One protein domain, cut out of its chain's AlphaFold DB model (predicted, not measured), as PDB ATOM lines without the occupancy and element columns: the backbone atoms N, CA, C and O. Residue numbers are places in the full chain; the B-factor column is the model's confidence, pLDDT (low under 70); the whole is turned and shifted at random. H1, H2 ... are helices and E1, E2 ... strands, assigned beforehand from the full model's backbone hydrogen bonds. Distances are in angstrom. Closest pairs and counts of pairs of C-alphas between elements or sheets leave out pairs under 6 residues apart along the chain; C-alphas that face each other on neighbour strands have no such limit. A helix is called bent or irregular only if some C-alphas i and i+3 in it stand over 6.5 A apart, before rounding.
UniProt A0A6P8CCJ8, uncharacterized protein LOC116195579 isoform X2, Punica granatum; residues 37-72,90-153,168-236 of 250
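AT A GLANCE: This is residues 37 to 72, 90 to 153 and 168 to 236 of the 250 residues of the protein "uncharacterized protein LOC116195579 isoform X2" of Punica granatum (UniProt A0A6P8CCJ8). The domain is built on one strongly twisted sheet of six antiparallel strands, with E4 in its middle, and six short helices are set round that sheet, none of them touching another. H4 sits close to E1, E2 and E4, while the loop of the hairpin E2 and E3 sticks out as an arm, with residues 104 to 109 standing free. The printed part has 169 residues, in the order E1, H1, E2, E3, H2, E4, H3, E5, H4, E6, H5, H6; the class is mixed, helices and strands, though under half of the residues are in named elements. The sheet is branched, and its neighbour pairs are antiparallel. The whole is compact, with a radius of gyration of the C-alphas of 17.3 A and spans of 49 by 40 by 29 A.

HOW THE PARTS SIT: Start at E4, residues 140 to 148, which has three neighbours in staggered pairing. E3, residues 113 to 122, and E5, residues 186 to 188, lie on one side of it, and E6, residues 201 to 208, on the other side. For E3 look at N 116 and O 143, 2.8 A apart and within hydrogen-bond range; for E5, at N 147 and O 187, 2.8 A; for E6, at N 144 and O 205, 2.9 A. The edge strand E2, residues 92 to 100, lies on one side of E3 and E4 on the other side; E2 and E3 are a hairpin, antiparallel with 163 degrees between their directions, and N 96 and O 117 are within hydrogen-bond range at 2.9 A. The edge strand E1, residues 51 to 59, lies on one side of E6 and E4 on the other side; E1 and E6 are antiparallel with 122 degrees between their directions, and N 53 and O 202 are within hydrogen-bond range at 3.0 A. H4, residues 192 to 196, is on the sheet at a height over the sheet of 5.2 A, beside the strands and over none of them; its closest C-alphas to E1 are Val 58 and Asn 196, 6.2 A apart. H1, residues 62 to 69, only grazes the sheet with its residues 64 to 68. H5, residues 211 to 215, only grazes it with those residues; the closest C-alphas of H5 and E4 are Leu 211 and Gly 141, 6.7 A apart. H3, residues 175 to 181, only grazes it with residues 180 to 181. H3 and H4 are close but not clearly touching, with the C-alphas of Leu 177 and Met 194 closest at 7.0 A. H2, residues 131 to 134, is not on the sheet; H6, residues 228 to 231, is only just not on it, with 4 pairs of C-alphas within 10 A. In H1 and H5 every O i to N i+4 pair is within hydrogen-bond range; H3 has 1 of 3, with 2 of 4 O i to N i+3 pairs, H4 has 0 of 1, with 2 of 2, and H2 and H6 are too short for an O i to N i+4 pair.

IN THESE COORDINATES: Find C-alpha 51 at (29.830, 46.930, -4.041); from there E1 runs 24.0 A to C-alpha 59. E2 is 24.3 A long, E3 28.2 A, E4 25.1 A and E6 22.0 A. Look for C-alpha 140, where E4 begins, at (13.736, 48.477, 2.797). H1 measures 10.7 A and H3 10.5 A; H3 is neither bent nor irregular, but only just, with C-alphas 178 and 181 6.1 A apart. H6 ends at C-alpha 231, at (13.987, 26.512, 9.194).

THE WHOLE: The two C-alphas farthest apart are those of Glu 72 and Thr 106, at 53.1 A. Residues 73 to 89 are not printed, with 19.3 A from C-alpha 72 to C-alpha 90, nor are residues 154 to 167, with 12.8 A from C-alpha 153 to C-alpha 168. The links E2 to E3 and H5 to H6 are long. The mean pLDDT of the printed part is 83.0; residues 102 to 111, 125 to 129, 153, 168 and 221 to 236 are under 70.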
ATOM      1  N   GLY A  37      31.907  41.821  -0.619       88.75
ATOM      2  CA  GLY A  37      33.272  42.329  -0.448       88.75
ATOM      3  C   GLY A  37      33.394  43.494   0.543       88.75
ATOM      4  O   GLY A  37      34.499  43.970   0.809       88.75
ATOM      5  N   ARG A  38      32.271  43.984   1.082       89.88
ATOM      6  CA  ARG A  38      32.201  45.043   2.094       89.88
ATOM      7  C   ARG A  38      31.305  44.620   3.249       89.88
ATOM      8  O   ARG A  38      30.336  43.898   3.058       89.88
ATOM      9  N   LYS A  39      31.620  45.132   4.440       90.00
ATOM     10  CA  LYS A  39      30.852  44.922   5.678       90.00
ATOM     11  C   LYS A  39      29.687  45.909   5.826       90.00
ATOM     12  O   LYS A  39      29.350  46.281   6.936       90.00
ATOM     13  N   SER A  40      29.144  46.415   4.728       92.38
ATOM     14  CA  SER A  40      27.941  47.246   4.731       92.38
ATOM     15  C   SER A  40      27.250  47.110   3.380       92.38
ATOM     16  O   SER A  40      27.906  46.730   2.401       92.38
ATOM     17  N   LEU A  41      25.967  47.449   3.298       94.00
ATOM     18  CA  LEU A  41      25.296  47.627   2.014       94.00
ATOM     19  C   LEU A  41      25.609  49.012   1.411       94.00
ATOM     20  O   LEU A  41      26.121  49.894   2.118       94.00
ATOM     21  N   PRO A  42      25.418  49.187   0.088       93.19
ATOM     22  CA  PRO A  42      25.503  50.491  -0.560       93.19
ATOM     23  C   PRO A  42      24.489  51.484   0.021       93.19
ATOM     24  O   PRO A  42      23.341  51.129   0.250       93.19
ATOM     25  N   ASP A  43      24.913  52.732   0.201       92.12
ATOM     26  CA  ASP A  43      24.078  53.814   0.732       92.12
ATOM     27  C   ASP A  43      23.597  54.713  -0.424       92.12
ATOM     28  O   ASP A  43      24.460  55.274  -1.115       92.12
ATOM     29  N   PRO A  44      22.276  54.848  -0.663       87.75
ATOM     30  CA  PRO A  44      21.737  55.669  -1.751       87.75
ATOM     31  C   PRO A  44      21.971  57.172  -1.547       87.75
ATOM     32  O   PRO A  44      22.122  57.906  -2.525       87.75
ATOM     33  N   THR A  45      22.121  57.641  -0.304       87.38
ATOM     34  CA  THR A  45      22.393  59.056   0.008       87.38
ATOM     35  C   THR A  45      23.832  59.465  -0.315       87.38
ATOM     36  O   THR A  45      24.156  60.651  -0.441       87.38
ATOM     37  N   LYS A  46      24.729  58.484  -0.471       86.62
ATOM     38  CA  LYS A  46      26.149  58.704  -0.744       86.62
ATOM     39  C   LYS A  46      26.481  58.297  -2.168       86.62
ATOM     40  O   LYS A  46      26.289  57.157  -2.583       86.62
ATOM     41  N   ARG A  47      27.173  59.182  -2.892       78.50
ATOM     42  CA  ARG A  47      27.827  58.801  -4.149       78.50
ATOM     43  C   ARG A  47      28.970  57.828  -3.856       78.50
ATOM     44  O   ARG A  47      30.107  58.229  -3.609       78.50
ATOM     45  N   SER A  48      28.657  56.541  -3.878       79.75
ATOM     46  CA  SER A  48      29.587  55.459  -3.588       79.75
ATOM     47  C   SER A  48      29.869  54.627  -4.836       79.75
ATOM     48  O   SER A  48      29.178  54.692  -5.854       79.75
ATOM     49  N   ARG A  49      30.974  53.886  -4.795       84.88
ATOM     50  CA  ARG A  49      31.295  52.927  -5.854       84.88
ATOM     51  C   ARG A  49      30.423  51.682  -5.677       84.88
ATOM     52  O   ARG A  49      30.136  51.360  -4.528       84.88
ATOM     53  N   PRO A  50      30.095  50.954  -6.758       90.69
ATOM     54  CA  PRO A  50      29.399  49.675  -6.661       90.69
ATOM     55  C   PRO A  50      30.099  48.700  -5.717       90.69
ATOM     56  O   PRO A  50      31.336  48.660  -5.663       90.69
ATOM     57  N   TYR A  51      29.315  47.924  -4.976       93.62
ATOM     58  CA  TYR A  51      29.830  46.930  -4.041       93.62
ATOM     59  C   TYR A  51      29.877  45.588  -4.744       93.62
ATOM     60  O   TYR A  51      28.867  45.104  -5.242       93.62
ATOM     61  N   TRP A  52      31.067  45.004  -4.795       94.25
ATOM     62  CA  TRP A  52      31.269  43.682  -5.362       94.25
ATOM     63  C   TRP A  52      30.839  42.603  -4.371       94.25
ATOM     64  O   TRP A  52      31.098  42.720  -3.169       94.25
ATOM     65  N   GLY A  53      30.221  41.553  -4.888       94.25
ATOM     66  CA  GLY A  53      29.902  40.337  -4.163       94.25
ATOM     67  C   GLY A  53      29.916  39.140  -5.101       94.25
ATOM     68  O   GLY A  53      30.094  39.284  -6.312       94.25
ATOM     69  N   PHE A  54      29.759  37.951  -4.533       94.88
ATOM     70  CA  PHE A  54      29.661  36.734  -5.318       94.88
ATOM     71  C   PHE A  54      28.883  35.635  -4.601       94.88
ATOM     72  O   PHE A  54      28.716  35.657  -3.382       94.88
ATOM     73  N   VAL A  55      28.415  34.666  -5.380       95.38
ATOM     74  CA  VAL A  55      27.764  33.456  -4.874       95.38
ATOM     75  C   VAL A  55      28.842  32.453  -4.471       95.38
ATOM     76  O   VAL A  55      29.548  31.925  -5.325       95.38
ATOM     77  N   GLU A  56      29.003  32.211  -3.175       92.25
ATOM     78  CA  GLU A  56      29.975  31.249  -2.638       92.25
ATOM     79  C   GLU A  56      29.482  29.814  -2.820       92.25
ATOM     80  O   GLU A  56      30.251  28.966  -3.255       92.25
ATOM     81  N   MET A  57      28.204  29.569  -2.521       92.56
ATOM     82  CA  MET A  57      27.603  28.237  -2.532       92.56
ATOM     83  C   MET A  57      26.137  28.302  -2.966       92.56
ATOM     84  O   MET A  57      25.416  29.234  -2.590       92.56
ATOM     85  N   VAL A  58      25.688  27.287  -3.709       92.38
ATOM     86  CA  VAL A  58      24.272  27.072  -4.041       92.38
ATOM     87  C   VAL A  58      23.887  25.642  -3.692       92.38
ATOM     88  O   VAL A  58      24.465  24.693  -4.211       92.38
ATOM     89  N   THR A  59      22.903  25.473  -2.812       90.62
ATOM     90  CA  THR A  59      22.544  24.152  -2.278       90.62
ATOM     91  C   THR A  59      21.058  24.060  -1.950       90.62
ATOM     92  O   THR A  59      20.416  25.052  -1.616       90.62
ATOM     93  N   THR A  60      20.498  22.856  -2.028       88.75
ATOM     94  CA  THR A  60      19.157  22.534  -1.509       88.75
ATOM     95  C   THR A  60      19.221  21.913  -0.108       88.75
ATOM     96  O   THR A  60      18.191  21.609   0.487       88.75
ATOM     97  N   SER A  61      20.428  21.679   0.419       88.75
ATOM     98  CA  SER A  61      20.672  21.115   1.746       88.75
ATOM     99  C   SER A  61      20.772  22.232   2.777       88.75
ATOM    100  O   SER A  61      21.668  23.075   2.733       88.75
ATOM    101  N   ILE A  62      19.870  22.212   3.756       85.00
ATOM    102  CA  ILE A  62      19.946  23.127   4.896       85.00
ATOM    103  C   ILE A  62      21.206  22.895   5.742       85.00
ATOM    104  O   ILE A  62      21.756  23.837   6.307       85.00
ATOM    105  N   GLU A  63      21.694  21.658   5.826       86.94
ATOM    106  CA  GLU A  63      22.872  21.337   6.635       86.94
ATOM    107  C   GLU A  63      24.150  21.932   6.035       86.94
ATOM    108  O   GLU A  63      25.028  22.380   6.776       86.94
ATOM    109  N   ASP A  64      24.219  22.044   4.707       88.50
ATOM    110  CA  ASP A  64      25.307  22.741   4.018       88.50
ATOM    111  C   ASP A  64      25.270  24.236   4.369       88.50
ATOM    112  O   ASP A  64      26.292  24.817   4.737       88.50
ATOM    113  N   ALA A  65      24.078  24.849   4.343       86.19
ATOM    114  CA  ALA A  65      23.887  26.247   4.730       86.19
ATOM    115  C   ALA A  65      24.256  26.495   6.203       86.19
ATOM    116  O   ALA A  65      24.996  27.431   6.505       86.19
ATOM    117  N   LYS A  66      23.818  25.625   7.123       85.62
ATOM    118  CA  LYS A  66      24.214  25.678   8.540       85.62
ATOM    119  C   LYS A  66      25.721  25.560   8.696       85.62
ATOM    120  O   LYS A  66      26.300  26.285   9.494       85.62
ATOM    121  N   THR A  67      26.355  24.656   7.956       87.88
ATOM    122  CA  THR A  67      27.804  24.443   8.028       87.88
ATOM    123  C   THR A  67      28.570  25.670   7.547       87.88
ATOM    124  O   THR A  67      29.487  26.102   8.238       87.88
ATOM    125  N   ALA A  68      28.151  26.288   6.441       85.81
ATOM    126  CA  ALA A  68      28.757  27.517   5.924       85.81
ATOM    127  C   ALA A  68      28.630  28.717   6.886       85.81
ATOM    128  O   ALA A  68      29.450  29.631   6.851       85.81
ATOM    129  N   LEU A  69      27.611  28.718   7.751       87.12
ATOM    130  CA  LEU A  69      27.371  29.760   8.755       87.12
ATOM    131  C   LEU A  69      28.036  29.470  10.111       87.12
ATOM    132  O   LEU A  69      28.022  30.331  10.997       87.12
ATOM    133  N   ARG A  70      28.618  28.281  10.305       85.56
ATOM    134  CA  ARG A  70      29.356  27.960  11.533       85.56
ATOM    135  C   ARG A  70      30.674  28.725  11.584       85.56
ATOM    136  O   ARG A  70      31.243  29.115  10.572       85.56
ATOM    137  N   GLY A  71      31.148  28.933  12.808       79.94
ATOM    138  CA  GLY A  71      32.487  29.454  13.025       79.94
ATOM    139  C   GLY A  71      33.522  28.420  12.608       79.94
ATOM    140  O   GLY A  71      33.284  27.216  12.717       79.94
ATOM    141  N   GLU A  72      34.670  28.896  12.153       79.75
ATOM    142  CA  GLU A  72      35.785  28.051  11.754       79.75
ATOM    143  C   GLU A  72      37.096  28.578  12.323       79.75
ATOM    144  O   GLU A  72      37.319  29.785  12.458       79.75
ATOM    145  N   VAL A  90      21.393  39.231  11.259       86.38
ATOM    146  CA  VAL A  90      21.260  40.687  11.386       86.38
ATOM    147  C   VAL A  90      19.915  41.182  10.874       86.38
ATOM    148  O   VAL A  90      19.484  42.263  11.240       86.38
ATOM    149  N   GLY A  91      19.215  40.400  10.068       87.44
ATOM    150  CA  GLY A  91      17.869  40.716   9.635       87.44
ATOM    151  C   GLY A  91      17.303  39.567   8.825       87.44
ATOM    152  O   GLY A  91      18.055  38.790   8.236       87.44
ATOM    153  N   GLU A  92      15.985  39.475   8.822       86.19
ATOM    154  CA  GLU A  92      15.222  38.576   7.965       86.19
ATOM    155  C   GLU A  92      14.157  39.405   7.267       86.19
ATOM    156  O   GLU A  92      13.643  40.366   7.839       86.19
ATOM    157  N   GLY A  93      13.847  39.064   6.024       87.44
ATOM    158  CA  GLY A  93      12.871  39.791   5.242       87.44
ATOM    159  C   GLY A  93      12.596  39.141   3.904       87.44
ATOM    160  O   GLY A  93      13.137  38.089   3.557       87.44
ATOM    161  N   ILE A  94      11.769  39.821   3.126       88.25
ATOM    162  CA  ILE A  94      11.397  39.390   1.787       88.25
ATOM    163  C   ILE A  94      12.334  40.041   0.789       88.25
ATOM    164  O   ILE A  94      12.550  41.247   0.825       88.25
ATOM    165  N   TYR A  95      12.826  39.233  -0.144       90.62
ATOM    166  CA  TYR A  95      13.669  39.673  -1.246       90.62
ATOM    167  C   TYR A  95      12.973  39.401  -2.579       90.62
ATOM    168  O   TYR A  95      12.301  38.374  -2.755       90.62
ATOM    169  N   ARG A  96      13.148  40.300  -3.550       91.56
ATOM    170  CA  ARG A  96      12.701  40.109  -4.935       91.56
ATOM    171  C   ARG A  96      13.773  40.580  -5.905       91.56
ATOM    172  O   ARG A  96      14.463  41.565  -5.662       91.56
ATOM    173  N   ILE A  97      13.885  39.866  -7.020       93.00
ATOM    174  CA  ILE A  97      14.709  40.266  -8.158       93.00
ATOM    175  C   ILE A  97      13.755  40.565  -9.301       93.00
ATOM    176  O   ILE A  97      13.039  39.670  -9.750       93.00
ATOM    177  N   LEU A  98      13.712  41.817  -9.743       90.94
ATOM    178  CA  LEU A  98      12.753  42.270 -10.745       90.94
ATOM    179  C   LEU A  98      13.445  43.015 -11.873       90.94
ATOM    180  O   LEU A  98      14.364  43.804 -11.665       90.94
ATOM    181  N   ARG A  99      12.970  42.768 -13.089       90.06
ATOM    182  CA  ARG A  99      13.369  43.521 -14.270       90.06
ATOM    183  C   ARG A  99      12.559  44.808 -14.328       90.06
ATOM    184  O   ARG A  99      11.334  44.764 -14.405       90.06
ATOM    185  N   HIS A 100      13.247  45.935 -14.385       84.25
ATOM    186  CA  HIS A 100      12.652  47.242 -14.581       84.25
ATOM    187  C   HIS A 100      13.056  47.805 -15.949       84.25
ATOM    188  O   HIS A 100      14.226  47.813 -16.347       84.25
ATOM    189  N   ASN A 101      12.053  48.242 -16.709       77.56
ATOM    190  CA  ASN A 101      12.242  48.886 -18.000       77.56
ATOM    191  C   ASN A 101      11.915  50.369 -17.833       77.56
ATOM    192  O   ASN A 101      10.741  50.732 -17.780       77.56
ATOM    193  N   THR A 102      12.922  51.239 -17.810       65.19
ATOM    194  CA  THR A 102      12.660  52.681 -17.799       65.19
ATOM    195  C   THR A 102      12.028  53.113 -19.120       65.19
ATOM    196  O   THR A 102      12.551  52.885 -20.215       65.19
ATOM    197  N   SER A 103      10.851  53.725 -19.023       52.41
ATOM    198  CA  SER A 103      10.097  54.269 -20.156       52.41
ATOM    199  C   SER A 103      10.535  55.693 -20.535       52.41
ATOM    200  O   SER A 103      10.166  56.175 -21.606       52.41
ATOM    201  N   SER A 104      11.366  56.342 -19.713       48.72
ATOM    202  CA  SER A 104      11.724  57.765 -19.780       48.72
ATOM    203  C   SER A 104      13.071  58.050 -20.470       48.72
ATOM    204  O   SER A 104      13.940  58.736 -19.939       48.72
ATOM    205  N   GLY A 105      13.250  57.561 -21.701       49.69
ATOM    206  CA  GLY A 105      14.406  57.909 -22.532       49.69
ATOM    207  C   GLY A 105      14.111  57.831 -24.030       49.69
ATOM    208  O   GLY A 105      13.271  57.044 -24.471       49.69
ATOM    209  N   THR A 106      14.813  58.640 -24.834       44.38
ATOM    210  CA  THR A 106      14.804  58.563 -26.308       44.38
ATOM    211  C   THR A 106      14.996  57.108 -26.760       44.38
ATOM    212  O   THR A 106      15.720  56.360 -26.103       44.38
ATOM    213  N   LYS A 107      14.389  56.702 -27.893       47.31
ATOM    214  CA  LYS A 107      14.342  55.322 -28.447       47.31
ATOM    215  C   LYS A 107      15.658  54.507 -28.398       47.31
ATOM    216  O   LYS A 107      15.602  53.290 -28.514       47.31
ATOM    217  N   SER A 108      16.810  55.152 -28.210       41.97
ATOM    218  CA  SER A 108      18.150  54.565 -28.104       41.97
ATOM    219  C   SER A 108      18.584  54.118 -26.688       41.97
ATOM    220  O   SER A 108      19.650  53.521 -26.574       41.97
ATOM    221  N   SER A 109      17.825  54.391 -25.615       47.72
ATOM    222  CA  SER A 109      18.247  54.142 -24.216       47.72
ATOM    223  C   SER A 109      17.198  53.421 -23.349       47.72
ATOM    224  O   SER A 109      17.156  53.598 -22.133       47.72
ATOM    225  N   LYS A 110      16.350  52.570 -23.936       55.00
ATOM    226  CA  LYS A 110      15.541  51.619 -23.150       55.00
ATOM    227  C   LYS A 110      16.404  50.424 -22.748       55.00
ATOM    228  O   LYS A 110      16.271  49.344 -23.318       55.00
ATOM    229  N   LYS A 111      17.344  50.618 -21.821       65.38
ATOM    230  CA  LYS A 111      18.132  49.504 -21.285       65.38
ATOM    231  C   LYS A 111      17.435  48.974 -20.037       65.38
ATOM    232  O   LYS A 111      17.380  49.652 -19.014       65.38
ATOM    233  N   ALA A 112      16.881  47.770 -20.162       79.25
ATOM    234  CA  ALA A 112      16.363  47.029 -19.024       79.25
ATOM    235  C   ALA A 112      17.475  46.858 -17.982       79.25
ATOM    236  O   ALA A 112      18.620  46.558 -18.335       79.25
ATOM    237  N   HIS A 113      17.136  47.064 -16.721       87.25
ATOM    238  CA  HIS A 113      18.015  46.808 -15.589       87.25
ATOM    239  C   HIS A 113      17.263  45.975 -14.561       87.25
ATOM    240  O   HIS A 113      16.035  45.905 -14.576       87.25
ATOM    241  N   THR A 114      18.012  45.304 -13.697       94.00
ATOM    242  CA  THR A 114      17.446  44.418 -12.688       94.00
ATOM    243  C   THR A 114      17.671  45.024 -11.319       94.00
ATOM    244  O   THR A 114      18.803  45.391 -11.000       94.00
ATOM    245  N   HIS A 115      16.612  45.096 -10.519       94.75
ATOM    246  CA  HIS A 115      16.698  45.453  -9.112       94.75
ATOM    247  C   HIS A 115      16.719  44.193  -8.254       94.75
ATOM    248  O   HIS A 115      15.927  43.278  -8.481       94.75
ATOM    249  N   LEU A 116      17.601  44.172  -7.262       96.06
ATOM    250  CA  LEU A 116      17.433  43.397  -6.042       96.06
ATOM    251  C   LEU A 116      16.786  44.332  -5.021       96.06
ATOM    252  O   LEU A 116      17.415  45.303  -4.602       96.06
ATOM    253  N   ILE A 117      15.548  44.032  -4.643       95.00
ATOM    254  CA  ILE A 117      14.816  44.770  -3.617       95.00
ATOM    255  C   ILE A 117      14.587  43.893  -2.397       95.00
ATOM    256  O   ILE A 117      14.482  42.665  -2.515       95.00
ATOM    257  N   TYR A 118      14.489  44.525  -1.235       93.38
ATOM    258  CA  TYR A 118      14.135  43.843  -0.004       93.38
ATOM    259  C   TYR A 118      13.317  44.728   0.925       93.38
ATOM    260  O   TYR A 118      13.403  45.951   0.857       93.38
ATOM    261  N   ARG A 119      12.577  44.079   1.823       91.19
ATOM    262  CA  ARG A 119      12.012  44.690   3.024       91.19
ATOM    263  C   ARG A 119      12.213  43.740   4.192       91.19
ATOM    264  O   ARG A 119      11.854  42.566   4.096       91.19
ATOM    265  N   LEU A 120      12.821  44.233   5.267       88.62
ATOM    266  CA  LEU A 120      13.005  43.463   6.488       88.62
ATOM    267  C   LEU A 120      11.657  43.245   7.177       88.62
ATOM    268  O   LEU A 120      10.813  44.134   7.217       88.62
ATOM    269  N   GLU A 121      11.488  42.065   7.750       83.88
ATOM    270  CA  GLU A 121      10.463  41.755   8.739       83.88
ATOM    271  C   GLU A 121      11.076  41.845  10.141       83.88
ATOM    272  O   GLU A 121      10.561  42.577  10.991       83.88
ATOM    273  N   PHE A 122      12.242  41.213  10.333       83.00
ATOM    274  CA  PHE A 122      12.974  41.181  11.597       83.00
ATOM    275  C   PHE A 122      14.329  41.907  11.525       83.00
ATOM    276  O   PHE A 122      15.021  41.828  10.504       83.00
ATOM    277  N   PRO A 123      14.764  42.550  12.625       80.69
ATOM    278  CA  PRO A 123      13.986  42.811  13.842       80.69
ATOM    279  C   PRO A 123      12.826  43.779  13.560       80.69
ATOM    280  O   PRO A 123      12.799  44.425  12.514       80.69
ATOM    281  N   GLY A 124      11.868  43.870  14.485       75.00
ATOM    282  CA  GLY A 124      10.803  44.872  14.414       75.00
ATOM    283  C   GLY A 124      11.330  46.313  14.488       75.00
ATOM    284  O   GLY A 124      12.522  46.545  14.703       75.00
ATOM    285  N   GLU A 125      10.425  47.276  14.322       69.25
ATOM    286  CA  GLU A 125      10.735  48.706  14.143       69.25
ATOM    287  C   GLU A 125      11.441  49.359  15.347       69.25
ATOM    288  O   GLU A 125      12.161  50.339  15.182       69.25
ATOM    289  N   ASP A 126      11.360  48.763  16.538       66.81
ATOM    290  CA  ASP A 126      11.908  49.323  17.784       66.81
ATOM    291  C   ASP A 126      13.451  49.253  17.906       66.81
ATOM    292  O   ASP A 126      14.015  49.522  18.971       66.81
ATOM    293  N   ASN A 127      14.171  48.862  16.846       65.31
ATOM    294  CA  ASN A 127      15.618  48.618  16.871       65.31
ATOM    295  C   ASN A 127      16.440  49.633  16.052       65.31
ATOM    296  O   ASN A 127      17.299  49.262  15.252       65.31
ATOM    297  N   GLU A 128      16.228  50.930  16.290       60.94
ATOM    298  CA  GLU A 128      16.918  52.029  15.581       60.94
ATOM    299  C   GLU A 128      18.455  52.043  15.740       60.94
ATOM    300  O   GLU A 128      19.168  52.659  14.947       60.94
ATOM    301  N   ASN A 129      19.004  51.381  16.766       64.56
ATOM    302  CA  ASN A 129      20.445  51.369  17.064       64.56
ATOM    303  C   ASN A 129      21.080  49.977  16.946       64.56
ATOM    304  O   ASN A 129      22.148  49.719  17.510       64.56
ATOM    305  N   GLY A 130      20.419  49.069  16.234       80.31
ATOM    306  CA  GLY A 130      20.902  47.718  16.024       80.31
ATOM    307  C   GLY A 130      22.074  47.620  15.035       80.31
ATOM    308  O   GLY A 130      22.464  48.597  14.387       80.31
ATOM    309  N   PRO A 131      22.658  46.417  14.889       87.31
ATOM    310  CA  PRO A 131      23.706  46.140  13.904       87.31
ATOM    311  C   PRO A 131      23.313  46.481  12.455       87.31
ATOM    312  O   PRO A 131      24.191  46.705  11.632       87.31
ATOM    313  N   GLN A 132      22.023  46.577  12.134       90.12
ATOM    314  CA  GLN A 132      21.520  46.987  10.822       90.12
ATOM    315  C   GLN A 132      22.057  48.370  10.435       90.12
ATOM    316  O   GLN A 132      22.658  48.525   9.375       90.12
ATOM    317  N   ARG A 133      21.969  49.346  11.349       87.62
ATOM    318  CA  ARG A 133      22.421  50.725  11.119       87.62
ATOM    319  C   ARG A 133      23.923  50.817  10.850       87.62
ATOM    320  O   ARG A 133      24.353  51.552   9.967       87.62
ATOM    321  N   SER A 134      24.744  50.064  11.586       89.56
ATOM    322  CA  SER A 134      26.203  50.077  11.386       89.56
ATOM    323  C   SER A 134      26.631  49.402  10.080       89.56
ATOM    324  O   SER A 134      27.683  49.737   9.531       89.56
ATOM    325  N   LEU A 135      25.803  48.492   9.563       91.88
ATOM    326  CA  LEU A 135      25.988  47.821   8.279       91.88
ATOM    327  C   LEU A 135      25.215  48.501   7.130       91.88
ATOM    328  O   LEU A 135      25.252  47.990   6.011       91.88
ATOM    329  N   ASN A 136      24.563  49.646   7.362       93.25
ATOM    330  CA  ASN A 136      23.733  50.348   6.373       93.25
ATOM    331  C   ASN A 136      22.630  49.455   5.768       93.25
ATOM    332  O   ASN A 136      22.424  49.435   4.556       93.25
ATOM    333  N   ILE A 137      21.992  48.640   6.605       92.44
ATOM    334  CA  ILE A 137      20.837  47.830   6.230       92.44
ATOM    335  C   ILE A 137      19.604  48.601   6.692       92.44
ATOM    336  O   ILE A 137      19.304  48.630   7.883       92.44
ATOM    337  N   GLU A 138      18.937  49.254   5.749       92.06
ATOM    338  CA  GLU A 138      17.700  49.995   5.999       92.06
ATOM    339  C   GLU A 138      16.494  49.048   6.083       92.06
ATOM    340  O   GLU A 138      16.608  47.836   5.858       92.06
ATOM    341  N   ARG A 139      15.318  49.578   6.450       89.56
ATOM    342  CA  ARG A 139      14.098  48.761   6.567       89.56
ATOM    343  C   ARG A 139      13.695  48.157   5.228       89.56
ATOM    344  O   ARG A 139      13.265  47.006   5.176       89.56
ATOM    345  N   GLU A 140      13.866  48.922   4.169       92.81
ATOM    346  CA  GLU A 140      13.736  48.477   2.797       92.81
ATOM    347  C   GLU A 140      14.859  49.063   1.955       92.81
ATOM    348  O   GLU A 140      15.578  49.971   2.372       92.81
ATOM    349  N   GLY A 141      15.068  48.491   0.780       92.69
ATOM    350  CA  GLY A 141      16.062  49.029  -0.123       92.69
ATOM    351  C   GLY A 141      16.049  48.382  -1.485       92.69
ATOM    352  O   GLY A 141      15.579  47.258  -1.676       92.69
ATOM    353  N   SER A 142      16.614  49.123  -2.424       94.19
ATOM    354  CA  SER A 142      16.674  48.816  -3.838       94.19
ATOM    355  C   SER A 142      18.091  49.007  -4.354       94.19
ATOM    356  O   SER A 142      18.728  50.054  -4.187       94.19
ATOM    357  N   PHE A 143      18.590  47.960  -5.003       95.12
ATOM    358  CA  PHE A 143      19.902  47.948  -5.626       95.12
ATOM    359  C   PHE A 143      19.792  47.509  -7.073       95.12
ATOM    360  O   PHE A 143      19.223  46.456  -7.357       95.12
ATOM    361  N   LEU A 144      20.449  48.222  -7.985       95.12
ATOM    362  CA  LEU A 144      20.719  47.646  -9.297       95.12
ATOM    363  C   LEU A 144      21.735  46.519  -9.126       95.12
ATOM    364  O   LEU A 144      22.827  46.739  -8.590       95.12
ATOM    365  N   ILE A 145      21.387  45.333  -9.615       96.38
ATOM    366  CA  ILE A 145      22.260  44.163  -9.599       96.38
ATOM    367  C   ILE A 145      22.768  43.859 -11.009       96.38
ATOM    368  O   ILE A 145      21.998  43.708 -11.963       96.38
ATOM    369  N   GLN A 146      24.091  43.786 -11.145       95.25
ATOM    370  CA  GLN A 146      24.760  43.485 -12.411       95.25
ATOM    371  C   GLN A 146      25.694  42.293 -12.255       95.25
ATOM    372  O   GLN A 146      26.534  42.294 -11.362       95.25
ATOM    373  N   ILE A 147      25.586  41.307 -13.139       95.25
ATOM    374  CA  ILE A 147      26.405  40.094 -13.149       95.25
ATOM    375  C   ILE A 147      27.652  40.316 -14.001       95.25
ATOM    376  O   ILE A 147      27.584  40.920 -15.077       95.25
ATOM    377  N   ARG A 148      28.797  39.826 -13.524       92.75
ATOM    378  CA  ARG A 148      30.055  39.827 -14.268       92.75
ATOM    379  C   ARG A 148      30.033  38.722 -15.317       92.75
ATOM    380  O   ARG A 148      29.717  37.578 -15.009       92.75
ATOM    381  N   ASN A 149      30.477  39.037 -16.527       92.62
ATOM    382  CA  ASN A 149      30.784  38.034 -17.536       92.62
ATOM    383  C   ASN A 149      32.079  37.274 -17.150       92.62
ATOM    384  O   ASN A 149      33.142  37.906 -17.101       92.62
ATOM    385  N   PRO A 150      32.033  35.951 -16.889       89.06
ATOM    386  CA  PRO A 150      33.197  35.184 -16.439       89.06
ATOM    387  C   PRO A 150      34.287  35.027 -17.514       89.06
ATOM    388  O   PRO A 150      35.470  34.929 -17.156       89.06
ATOM    389  N   ASP A 151      33.916  35.065 -18.802       85.56
ATOM    390  CA  ASP A 151      34.822  34.875 -19.950       85.56
ATOM    391  C   ASP A 151      35.698  36.101 -20.221       85.56
ATOM    392  O   ASP A 151      36.792  35.997 -20.780       85.56
ATOM    393  N   LEU A 152      35.245  37.284 -19.803       79.38
ATOM    394  CA  LEU A 152      36.026  38.501 -19.954       79.38
ATOM    395  C   LEU A 152      37.026  38.608 -18.801       79.38
ATOM    396  O   LEU A 152      36.716  38.998 -17.674       79.38
ATOM    397  N   HIS A 153      38.272  38.244 -19.101       63.53
ATOM    398  CA  HIS A 153      39.412  38.525 -18.240       63.53
ATOM    399  C   HIS A 153      39.595  40.044 -18.126       63.53
ATOM    400  O   HIS A 153      39.570  40.751 -19.132       63.53
ATOM    401  N   LYS A 168      39.763  29.519 -11.032       60.06
ATOM    402  CA  LYS A 168      39.166  28.199 -10.747       60.06
ATOM    403  C   LYS A 168      37.810  28.251 -10.028       60.06
ATOM    404  O   LYS A 168      37.186  27.215  -9.864       60.06
ATOM    405  N   ARG A 169      37.391  29.427  -9.570       76.75
ATOM    406  CA  ARG A 169      36.167  29.659  -8.798       76.75
ATOM    407  C   ARG A 169      35.179  30.575  -9.527       76.75
ATOM    408  O   ARG A 169      34.294  31.119  -8.885       76.75
ATOM    409  N   LYS A 170      35.363  30.824 -10.826       85.44
ATOM    410  CA  LYS A 170      34.408  31.607 -11.623       85.44
ATOM    411  C   LYS A 170      33.169  30.771 -11.943       85.44
ATOM    412  O   LYS A 170      33.288  29.560 -12.115       85.44
ATOM    413  N   ALA A 171      32.024  31.436 -12.095       89.88
ATOM    414  CA  ALA A 171      30.802  30.781 -12.548       89.88
ATOM    415  C   ALA A 171      30.970  30.093 -13.903       89.88
ATOM    416  O   ALA A 171      31.551  30.645 -14.840       89.88
ATOM    417  N   LEU A 172      30.398  28.895 -13.997       91.38
ATOM    418  CA  LEU A 172      30.295  28.115 -15.224       91.38
ATOM    419  C   LEU A 172      28.867  28.222 -15.757       91.38
ATOM    420  O   LEU A 172      28.012  27.393 -15.452       91.38
ATOM    421  N   PHE A 173      28.602  29.268 -16.537       93.12
ATOM    422  CA  PHE A 173      27.284  29.464 -17.126       93.12
ATOM    423  C   PHE A 173      27.055  28.533 -18.327       93.12
ATOM    424  O   PHE A 173      27.938  28.393 -19.178       93.12
ATOM    425  N   PRO A 174      25.861  27.923 -18.466       94.50
ATOM    426  CA  PRO A 174      25.484  27.247 -19.697       94.50
ATOM    427  C   PRO A 174      25.425  28.254 -20.851       94.50
ATOM    428  O   PRO A 174      25.142  29.436 -20.652       94.50
ATOM    429  N   ALA A 175      25.624  27.769 -22.079       93.38
ATOM    430  CA  ALA A 175      25.759  28.612 -23.270       93.38
ATOM    431  C   ALA A 175      24.617  29.630 -23.458       93.38
ATOM    432  O   ALA A 175      24.855  30.738 -23.928       93.38
ATOM    433  N   HIS A 176      23.388  29.283 -23.061       92.44
ATOM    434  CA  HIS A 176      22.232  30.175 -23.180       92.44
ATOM    435  C   HIS A 176      22.236  31.339 -22.175       92.44
ATOM    436  O   HIS A 176      21.664  32.376 -22.488       92.44
ATOM    437  N   LEU A 177      22.863  31.189 -20.999       94.00
ATOM    438  CA  LEU A 177      23.084  32.288 -20.046       94.00
ATOM    439  C   LEU A 177      24.341  33.071 -20.424       94.00
ATOM    440  O   LEU A 177      24.315  34.297 -20.470       94.00
ATOM    441  N   GLN A 178      25.414  32.364 -20.789       94.19
ATOM    442  CA  GLN A 178      26.671  32.979 -21.214       94.19
ATOM    443  C   GLN A 178      26.483  33.866 -22.458       94.19
ATOM    444  O   GLN A 178      26.996  34.982 -22.528       94.19
ATOM    445  N   GLY A 179      25.670  33.422 -23.422       91.50
ATOM    446  CA  GLY A 179      25.369  34.182 -24.635       91.50
ATOM    447  C   GLY A 179      24.651  35.515 -24.392       91.50
ATOM    448  O   GLY A 179      24.697  36.386 -25.259       91.50
ATOM    449  N   GLN A 180      24.034  35.721 -23.222       90.62
ATOM    450  CA  GLN A 180      23.296  36.955 -22.916       90.62
ATOM    451  C   GLN A 180      24.208  38.151 -22.645       90.62
ATOM    452  O   GLN A 180      23.798  39.295 -22.840       90.62
ATOM    453  N   PHE A 181      25.458  37.905 -22.243       89.81
ATOM    454  CA  PHE A 181      26.432  38.976 -22.044       89.81
ATOM    455  C   PHE A 181      26.894  39.597 -23.367       89.81
ATOM    456  O   PHE A 181      27.271  40.771 -23.404       89.81
ATOM    457  N   GLY A 182      26.884  38.834 -24.467       88.12
ATOM    458  CA  GLY A 182      27.487  39.256 -25.729       88.12
ATOM    459  C   GLY A 182      28.952  39.663 -25.532       88.12
ATOM    460  O   GLY A 182      29.777  38.855 -25.121       88.12
ATOM    461  N   GLN A 183      29.271  40.930 -25.810       86.44
ATOM    462  CA  GLN A 183      30.613  41.510 -25.620       86.44
ATOM    463  C   GLN A 183      30.733  42.353 -24.336       86.44
ATOM    464  O   GLN A 183      31.740  43.025 -24.120       86.44
ATOM    465  N   LEU A 184      29.693  42.387 -23.500       88.62
ATOM    466  CA  LEU A 184      29.662  43.217 -22.301       88.62
ATOM    467  C   LEU A 184      30.338  42.509 -21.124       88.62
ATOM    468  O   LEU A 184      30.133  41.319 -20.890       88.62
ATOM    469  N   MET A 185      31.097  43.282 -20.342       88.56
ATOM    470  CA  MET A 185      31.691  42.831 -19.077       88.56
ATOM    471  C   MET A 185      30.653  42.666 -17.965       88.56
ATOM    472  O   MET A 185      30.803  41.788 -17.123       88.56
ATOM    473  N   TRP A 186      29.619  43.508 -17.967       91.44
ATOM    474  CA  TRP A 186      28.552  43.514 -16.972       91.44
ATOM    475  C   TRP A 186      27.196  43.447 -17.671       91.44
ATOM    476  O   TRP A 186      26.934  44.223 -18.598       91.44
ATOM    477  N   GLY A 187      26.345  42.528 -17.222       92.19
ATOM    478  CA  GLY A 187      24.965  42.354 -17.680       92.19
ATOM    479  C   GLY A 187      23.965  42.497 -16.528       92.19
ATOM    480  O   GLY A 187      24.364  42.385 -15.372       92.19
ATOM    481  N   PRO A 188      22.679  42.774 -16.797       93.94
ATOM    482  CA  PRO A 188      21.645  42.691 -15.763       93.94
ATOM    483  C   PRO A 188      21.537  41.254 -15.226       93.94
ATOM    484  O   PRO A 188      21.824  40.308 -15.956       93.94
ATOM    485  N   ALA A 189      21.093  41.075 -13.978       94.38
ATOM    486  CA  ALA A 189      20.737  39.751 -13.446       94.38
ATOM    487  C   ALA A 189      19.382  39.275 -14.005       94.38
ATOM    488  O   ALA A 189      18.413  39.081 -13.274       94.38
ATOM    489  N   ASP A 190      19.294  39.186 -15.327       91.81
ATOM    490  CA  ASP A 190      18.109  38.796 -16.078       91.81
ATOM    491  C   ASP A 190      18.530  37.750 -17.125       91.81
ATOM    492  O   ASP A 190      19.171  38.142 -18.100       91.81
ATOM    493  N   PRO A 191      18.232  36.451 -16.907       93.12
ATOM    494  CA  PRO A 191      17.380  35.937 -15.839       93.12
ATOM    495  C   PRO A 191      18.083  35.910 -14.465       93.12
ATOM    496  O   PRO A 191      19.308  35.764 -14.392       93.12
ATOM    497  N   PRO A 192      17.318  35.955 -13.357       91.75
ATOM    498  CA  PRO A 192      17.854  35.816 -11.997       91.75
ATOM    499  C   PRO A 192      18.607  34.501 -11.753       91.75
ATOM    500  O   PRO A 192      19.418  34.412 -10.830       91.75
ATOM    501  N   ASP A 193      18.370  33.490 -12.591       92.12
ATOM    502  CA  ASP A 193      18.994  32.167 -12.527       92.12
ATOM    503  C   ASP A 193      20.514  32.201 -12.681       92.12
ATOM    504  O   ASP A 193      21.187  31.267 -12.256       92.12
ATOM    505  N   MET A 194      21.087  33.290 -13.207       94.50
ATOM    506  CA  MET A 194      22.538  33.499 -13.177       94.50
ATOM    507  C   MET A 194      23.106  33.435 -11.747       94.50
ATOM    508  O   MET A 194      24.252  33.040 -11.554       94.50
ATOM    509  N   LEU A 195      22.316  33.767 -10.722       95.50
ATOM    510  CA  LEU A 195      22.722  33.664  -9.315       95.50
ATOM    511  C   LEU A 195      22.673  32.226  -8.765       95.50
ATOM    512  O   LEU A 195      23.066  32.006  -7.624       95.50
ATOM    513  N   ASN A 196      22.215  31.240  -9.545       94.75
ATOM    514  CA  ASN A 196      22.224  29.820  -9.162       94.75
ATOM    515  C   ASN A 196      23.569  29.128  -9.430       94.75
ATOM    516  O   ASN A 196      23.667  27.914  -9.279       94.75
ATOM    517  N   TYR A 197      24.598  29.876  -9.827       94.06
ATOM    518  CA  TYR A 197      25.911  29.332 -10.147       94.06
ATOM    519  C   TYR A 197      26.940  29.851  -9.151       94.06
ATOM    520  O   TYR A 197      27.133  31.060  -9.006       94.06
ATOM    521  N   GLU A 198      27.616  28.929  -8.475       93.81
ATOM    522  CA  GLU A 198      28.748  29.249  -7.609       93.81
ATOM    523  C   GLU A 198      29.823  29.995  -8.398       93.81
ATOM    524  O   GLU A 198      30.073  29.713  -9.569       93.81
ATOM    525  N   GLY A 199      30.446  30.983  -7.766       92.06
ATOM    526  CA  GLY A 199      31.404  31.857  -8.424       92.06
ATOM    527  C   GLY A 199      30.787  32.972  -9.264       92.06
ATOM    528  O   GLY A 199      31.526  33.697  -9.935       92.06
ATOM    529  N   CYS A 200      29.458  33.115  -9.267       94.81
ATOM    530  CA  CYS A 200      28.781  34.211  -9.952       94.81
ATOM    531  C   CYS A 200      29.110  35.523  -9.239       94.81
ATOM    532  O   CYS A 200      28.631  35.776  -8.135       94.81
ATOM    533  N   GLU A 201      29.973  36.329  -9.855       95.00
ATOM    534  CA  GLU A 201      30.341  37.657  -9.372       95.00
ATOM    535  C   GLU A 201      29.293  38.686  -9.801       95.00
ATOM    536  O   GLU A 201      28.825  38.678 -10.941       95.00
ATOM    537  N   PHE A 202      28.976  39.627  -8.918       95.50
ATOM    538  CA  PHE A 202      28.032  40.698  -9.205       95.50
ATOM    539  C   PHE A 202      28.419  42.019  -8.532       95.50
ATOM    540  O   PHE A 202      29.256  42.080  -7.628       95.50
ATOM    541  N   LEU A 203      27.794  43.099  -8.995       95.69
ATOM    542  CA  LEU A 203      27.818  44.416  -8.371       95.69
ATOM    543  C   LEU A 203      26.436  44.756  -7.828       95.69
ATOM    544  O   LEU A 203      25.445  44.581  -8.535       95.69
ATOM    545  N   LEU A 204      26.400  45.317  -6.621       95.62
ATOM    546  CA  LEU A 204      25.263  46.066  -6.095       95.62
ATOM    547  C   LEU A 204      25.544  47.560  -6.203       95.62
ATOM    548  O   LEU A 204      26.569  48.056  -5.722       95.62
ATOM    549  N   ILE A 205      24.625  48.275  -6.836       94.12
ATOM    550  CA  ILE A 205      24.667  49.726  -6.998       94.12
ATOM    551  C   ILE A 205      23.455  50.282  -6.259       94.12
ATOM    552  O   ILE A 205      22.339  49.856  -6.545       94.12
ATOM    553  N   ALA A 206      23.677  51.199  -5.314       93.00
ATOM    554  CA  ALA A 206      22.590  51.858  -4.589       93.00
ATOM    555  C   ALA A 206      21.622  52.532  -5.569       93.00
ATOM    556  O   ALA A 206      22.082  53.208  -6.495       93.00
ATOM    557  N   ALA A 207      20.322  52.325  -5.363       89.44
ATOM    558  CA  ALA A 207      19.275  52.940  -6.166       89.44
ATOM    559  C   ALA A 207      18.338  53.784  -5.286       89.44
ATOM    560  O   ALA A 207      18.326  55.002  -5.445       89.44
ATOM    561  N   SER A 208      17.671  53.166  -4.306       87.31
ATOM    562  CA  SER A 208      16.775  53.843  -3.355       87.31
ATOM    563  C   SER A 208      16.644  53.057  -2.045       87.31
ATOM    564  O   SER A 208      16.907  51.853  -2.012       87.31
ATOM    565  N   ASP A 209      16.236  53.732  -0.977       83.88
ATOM    566  CA  ASP A 209      15.713  53.184   0.282       83.88
ATOM    567  C   ASP A 209      14.196  53.413   0.445       83.88
ATOM    568  O   ASP A 209      13.634  53.019   1.460       83.88
ATOM    569  N   ASP A 210      13.539  53.984  -0.571       85.19
ATOM    570  CA  ASP A 210      12.082  54.104  -0.705       85.19
ATOM    571  C   ASP A 210      11.631  53.387  -1.990       85.19
ATOM    572  O   ASP A 210      11.965  53.799  -3.113       85.19
ATOM    573  N   LEU A 211      10.935  52.256  -1.827       85.88
ATOM    574  CA  LEU A 211      10.480  51.414  -2.939       85.88
ATOM    575  C   LEU A 211       9.229  51.962  -3.629       85.88
ATOM    576  O   LEU A 211       9.041  51.733  -4.831       85.88
ATOM    577  N   GLU A 212       8.371  52.660  -2.889       85.62
ATOM    578  CA  GLU A 212       7.147  53.239  -3.428       85.62
ATOM    579  C   GLU A 212       7.488  54.430  -4.326       85.62
ATOM    580  O   GLU A 212       6.999  54.503  -5.456       85.62
ATOM    581  N   GLU A 213       8.394  55.304  -3.886       83.81
ATOM    582  CA  GLU A 213       8.865  56.443  -4.673       83.81
ATOM    583  C   GLU A 213       9.610  55.991  -5.939       83.81
ATOM    584  O   GLU A 213       9.359  56.510  -7.032       83.81
ATOM    585  N   GLU A 214      10.516  55.015  -5.822       83.50
ATOM    586  CA  GLU A 214      11.358  54.601  -6.948       83.50
ATOM    587  C   GLU A 214      10.613  53.715  -7.957       83.50
ATOM    588  O   GLU A 214      10.747  53.891  -9.174       83.50
ATOM    589  N   LEU A 215       9.870  52.721  -7.463       84.50
ATOM    590  CA  LEU A 215       9.327  51.630  -8.277       84.50
ATOM    591  C   LEU A 215       7.797  51.540  -8.231       84.50
ATOM    592  O   LEU A 215       7.225  50.767  -9.003       84.50
ATOM    593  N   GLY A 216       7.124  52.303  -7.362       83.19
ATOM    594  CA  GLY A 216       5.682  52.182  -7.137       83.19
ATOM    595  C   GLY A 216       5.296  50.829  -6.538       83.19
ATOM    596  O   GLY A 216       4.246  50.285  -6.886       83.19
ATOM    597  N   LEU A 217       6.172  50.243  -5.714       84.62
ATOM    598  CA  LEU A 217       5.987  48.920  -5.119       84.62
ATOM    599  C   LEU A 217       5.888  49.006  -3.595       84.62
ATOM    600  O   LEU A 217       6.751  49.587  -2.953       84.62
ATOM    601  N   ASP A 218       4.894  48.315  -3.036       84.44
ATOM    602  CA  ASP A 218       4.769  48.040  -1.601       84.44
ATOM    603  C   ASP A 218       5.024  46.543  -1.353       84.44
ATOM    604  O   ASP A 218       4.245  45.678  -1.779       84.44
ATOM    605  N   LEU A 219       6.154  46.219  -0.716       81.56
ATOM    606  CA  LEU A 219       6.477  44.850  -0.316       81.56
ATOM    607  C   LEU A 219       5.805  44.535   1.021       81.56
ATOM    608  O   LEU A 219       6.235  45.007   2.067       81.56
ATOM    609  N   LYS A 220       4.804  43.655   1.010       78.94
ATOM    610  CA  LYS A 220       4.148  43.200   2.242       78.94
ATOM    611  C   LYS A 220       4.865  42.001   2.843       78.94
ATOM    612  O   LYS A 220       5.050  40.994   2.161       78.94
ATOM    613  N   THR A 221       5.267  42.133   4.106       69.31
ATOM    614  CA  THR A 221       5.811  41.051   4.932       69.31
ATOM    615  C   THR A 221       4.692  40.435   5.760       69.31
ATOM    616  O   THR A 221       4.120  41.114   6.613       69.31
ATOM    617  N   ASP A 222       4.404  39.157   5.531       59.75
ATOM    618  CA  ASP A 222       3.438  38.393   6.315       59.75
ATOM    619  C   ASP A 222       4.208  37.281   7.040       59.75
ATOM    620  O   ASP A 222       5.083  36.670   6.431       59.75
ATOM    621  N   ALA A 223       3.835  36.931   8.277       53.03
ATOM    622  CA  ALA A 223       4.533  35.919   9.092       53.03
ATOM    623  C   ALA A 223       4.638  34.521   8.437       53.03
ATOM    624  O   ALA A 223       5.423  33.681   8.856       53.03
ATOM    625  N   SER A 224       3.843  34.261   7.394       54.22
ATOM    626  CA  SER A 224       3.916  33.053   6.564       54.22
ATOM    627  C   SER A 224       5.075  33.067   5.550       54.22
ATOM    628  O   SER A 224       5.316  32.050   4.903       54.22
ATOM    629  N   CYS A 225       5.730  34.209   5.331       46.97
ATOM    630  CA  CYS A 225       6.749  34.405   4.299       46.97
ATOM    631  C   CYS A 225       8.186  34.243   4.827       46.97
ATOM    632  O   CYS A 225       9.110  34.063   4.030       46.97
ATOM    633  N   CYS A 226       8.367  34.297   6.144       53.09
ATOM    634  CA  CYS A 226       9.663  34.312   6.813       53.09
ATOM    635  C   CYS A 226       9.781  33.088   7.716       53.09
ATOM    636  O   CYS A 226       9.454  33.106   8.899       53.09
ATOM    637  N   ASP A 227      10.186  31.983   7.094       61.50
ATOM    638  CA  ASP A 227      10.367  30.695   7.753       61.50
ATOM    639  C   ASP A 227      11.858  30.400   7.960       61.50
ATOM    640  O   ASP A 227      12.185  29.274   8.301       61.50
ATOM    641  N   LEU A 228      12.796  31.341   7.729       63.47
ATOM    642  CA  LEU A 228      14.229  31.034   7.858       63.47
ATOM    643  C   LEU A 228      14.615  30.846   9.324       63.47
ATOM    644  O   LEU A 228      15.248  29.840   9.632       63.47
ATOM    645  N   ILE A 229      14.189  31.732  10.231       62.03
ATOM    646  CA  ILE A 229      14.368  31.545  11.685       62.03
ATOM    647  C   ILE A 229      13.858  30.153  12.115       62.03
ATOM    648  O   ILE A 229      14.611  29.369  12.695       62.03
ATOM    649  N   CYS A 230      12.649  29.772  11.698       60.38
ATOM    650  CA  CYS A 230      12.075  28.450  11.972       60.38
ATOM    651  C   CYS A 230      12.837  27.300  11.279       60.38
ATOM    652  O   CYS A 230      13.091  26.262  11.885       60.38
ATOM    653  N   THR A 231      13.248  27.484  10.022       64.25
ATOM    654  CA  THR A 231      13.987  26.512   9.194       64.25
ATOM    655  C   THR A 231      15.337  26.194   9.833       64.25
ATOM    656  O   THR A 231      15.737  25.031   9.907       64.25
ATOM    657  N   PHE A 232      16.023  27.202  10.375       64.62
ATOM    658  CA  PHE A 232      17.263  27.029  11.130       64.62
ATOM    659  C   PHE A 232      17.043  26.501  12.563       64.62
ATOM    660  O   PHE A 232      18.022  26.109  13.204       64.62
ATOM    661  N   GLY A 233      15.787  26.357  13.005       52.59
ATOM    662  CA  GLY A 233      15.395  25.762  14.285       52.59
ATOM    663  C   GLY A 233      15.340  26.751  15.450       52.59
ATOM    664  O   GLY A 233      15.528  26.339  16.593       52.59
ATOM    665  N   GLU A 234      15.132  28.037  15.176       52.31
ATOM    666  CA  GLU A 234      15.014  29.096  16.178       52.31
ATOM    667  C   GLU A 234      13.534  29.489  16.377       52.31
ATOM    668  O   GLU A 234      12.781  29.642  15.418       52.31
ATOM    669  N   ASP A 235      13.085  29.635  17.630       45.12
ATOM    670  CA  ASP A 235      11.690  29.975  17.942       45.12
ATOM    671  C   ASP A 235      11.408  31.471  17.705       45.12
ATOM    672  O   ASP A 235      11.940  32.341  18.405       45.12
ATOM    673  N   ALA A 236      10.483  31.787  16.792       44.28
ATOM    674  CA  ALA A 236      10.073  33.162  16.482       44.28
ATOM    675  C   ALA A 236       9.572  33.950  17.717       44.28
ATOM    676  O   ALA A 236       9.822  35.154  17.821       44.28
TER     677      ALA A 236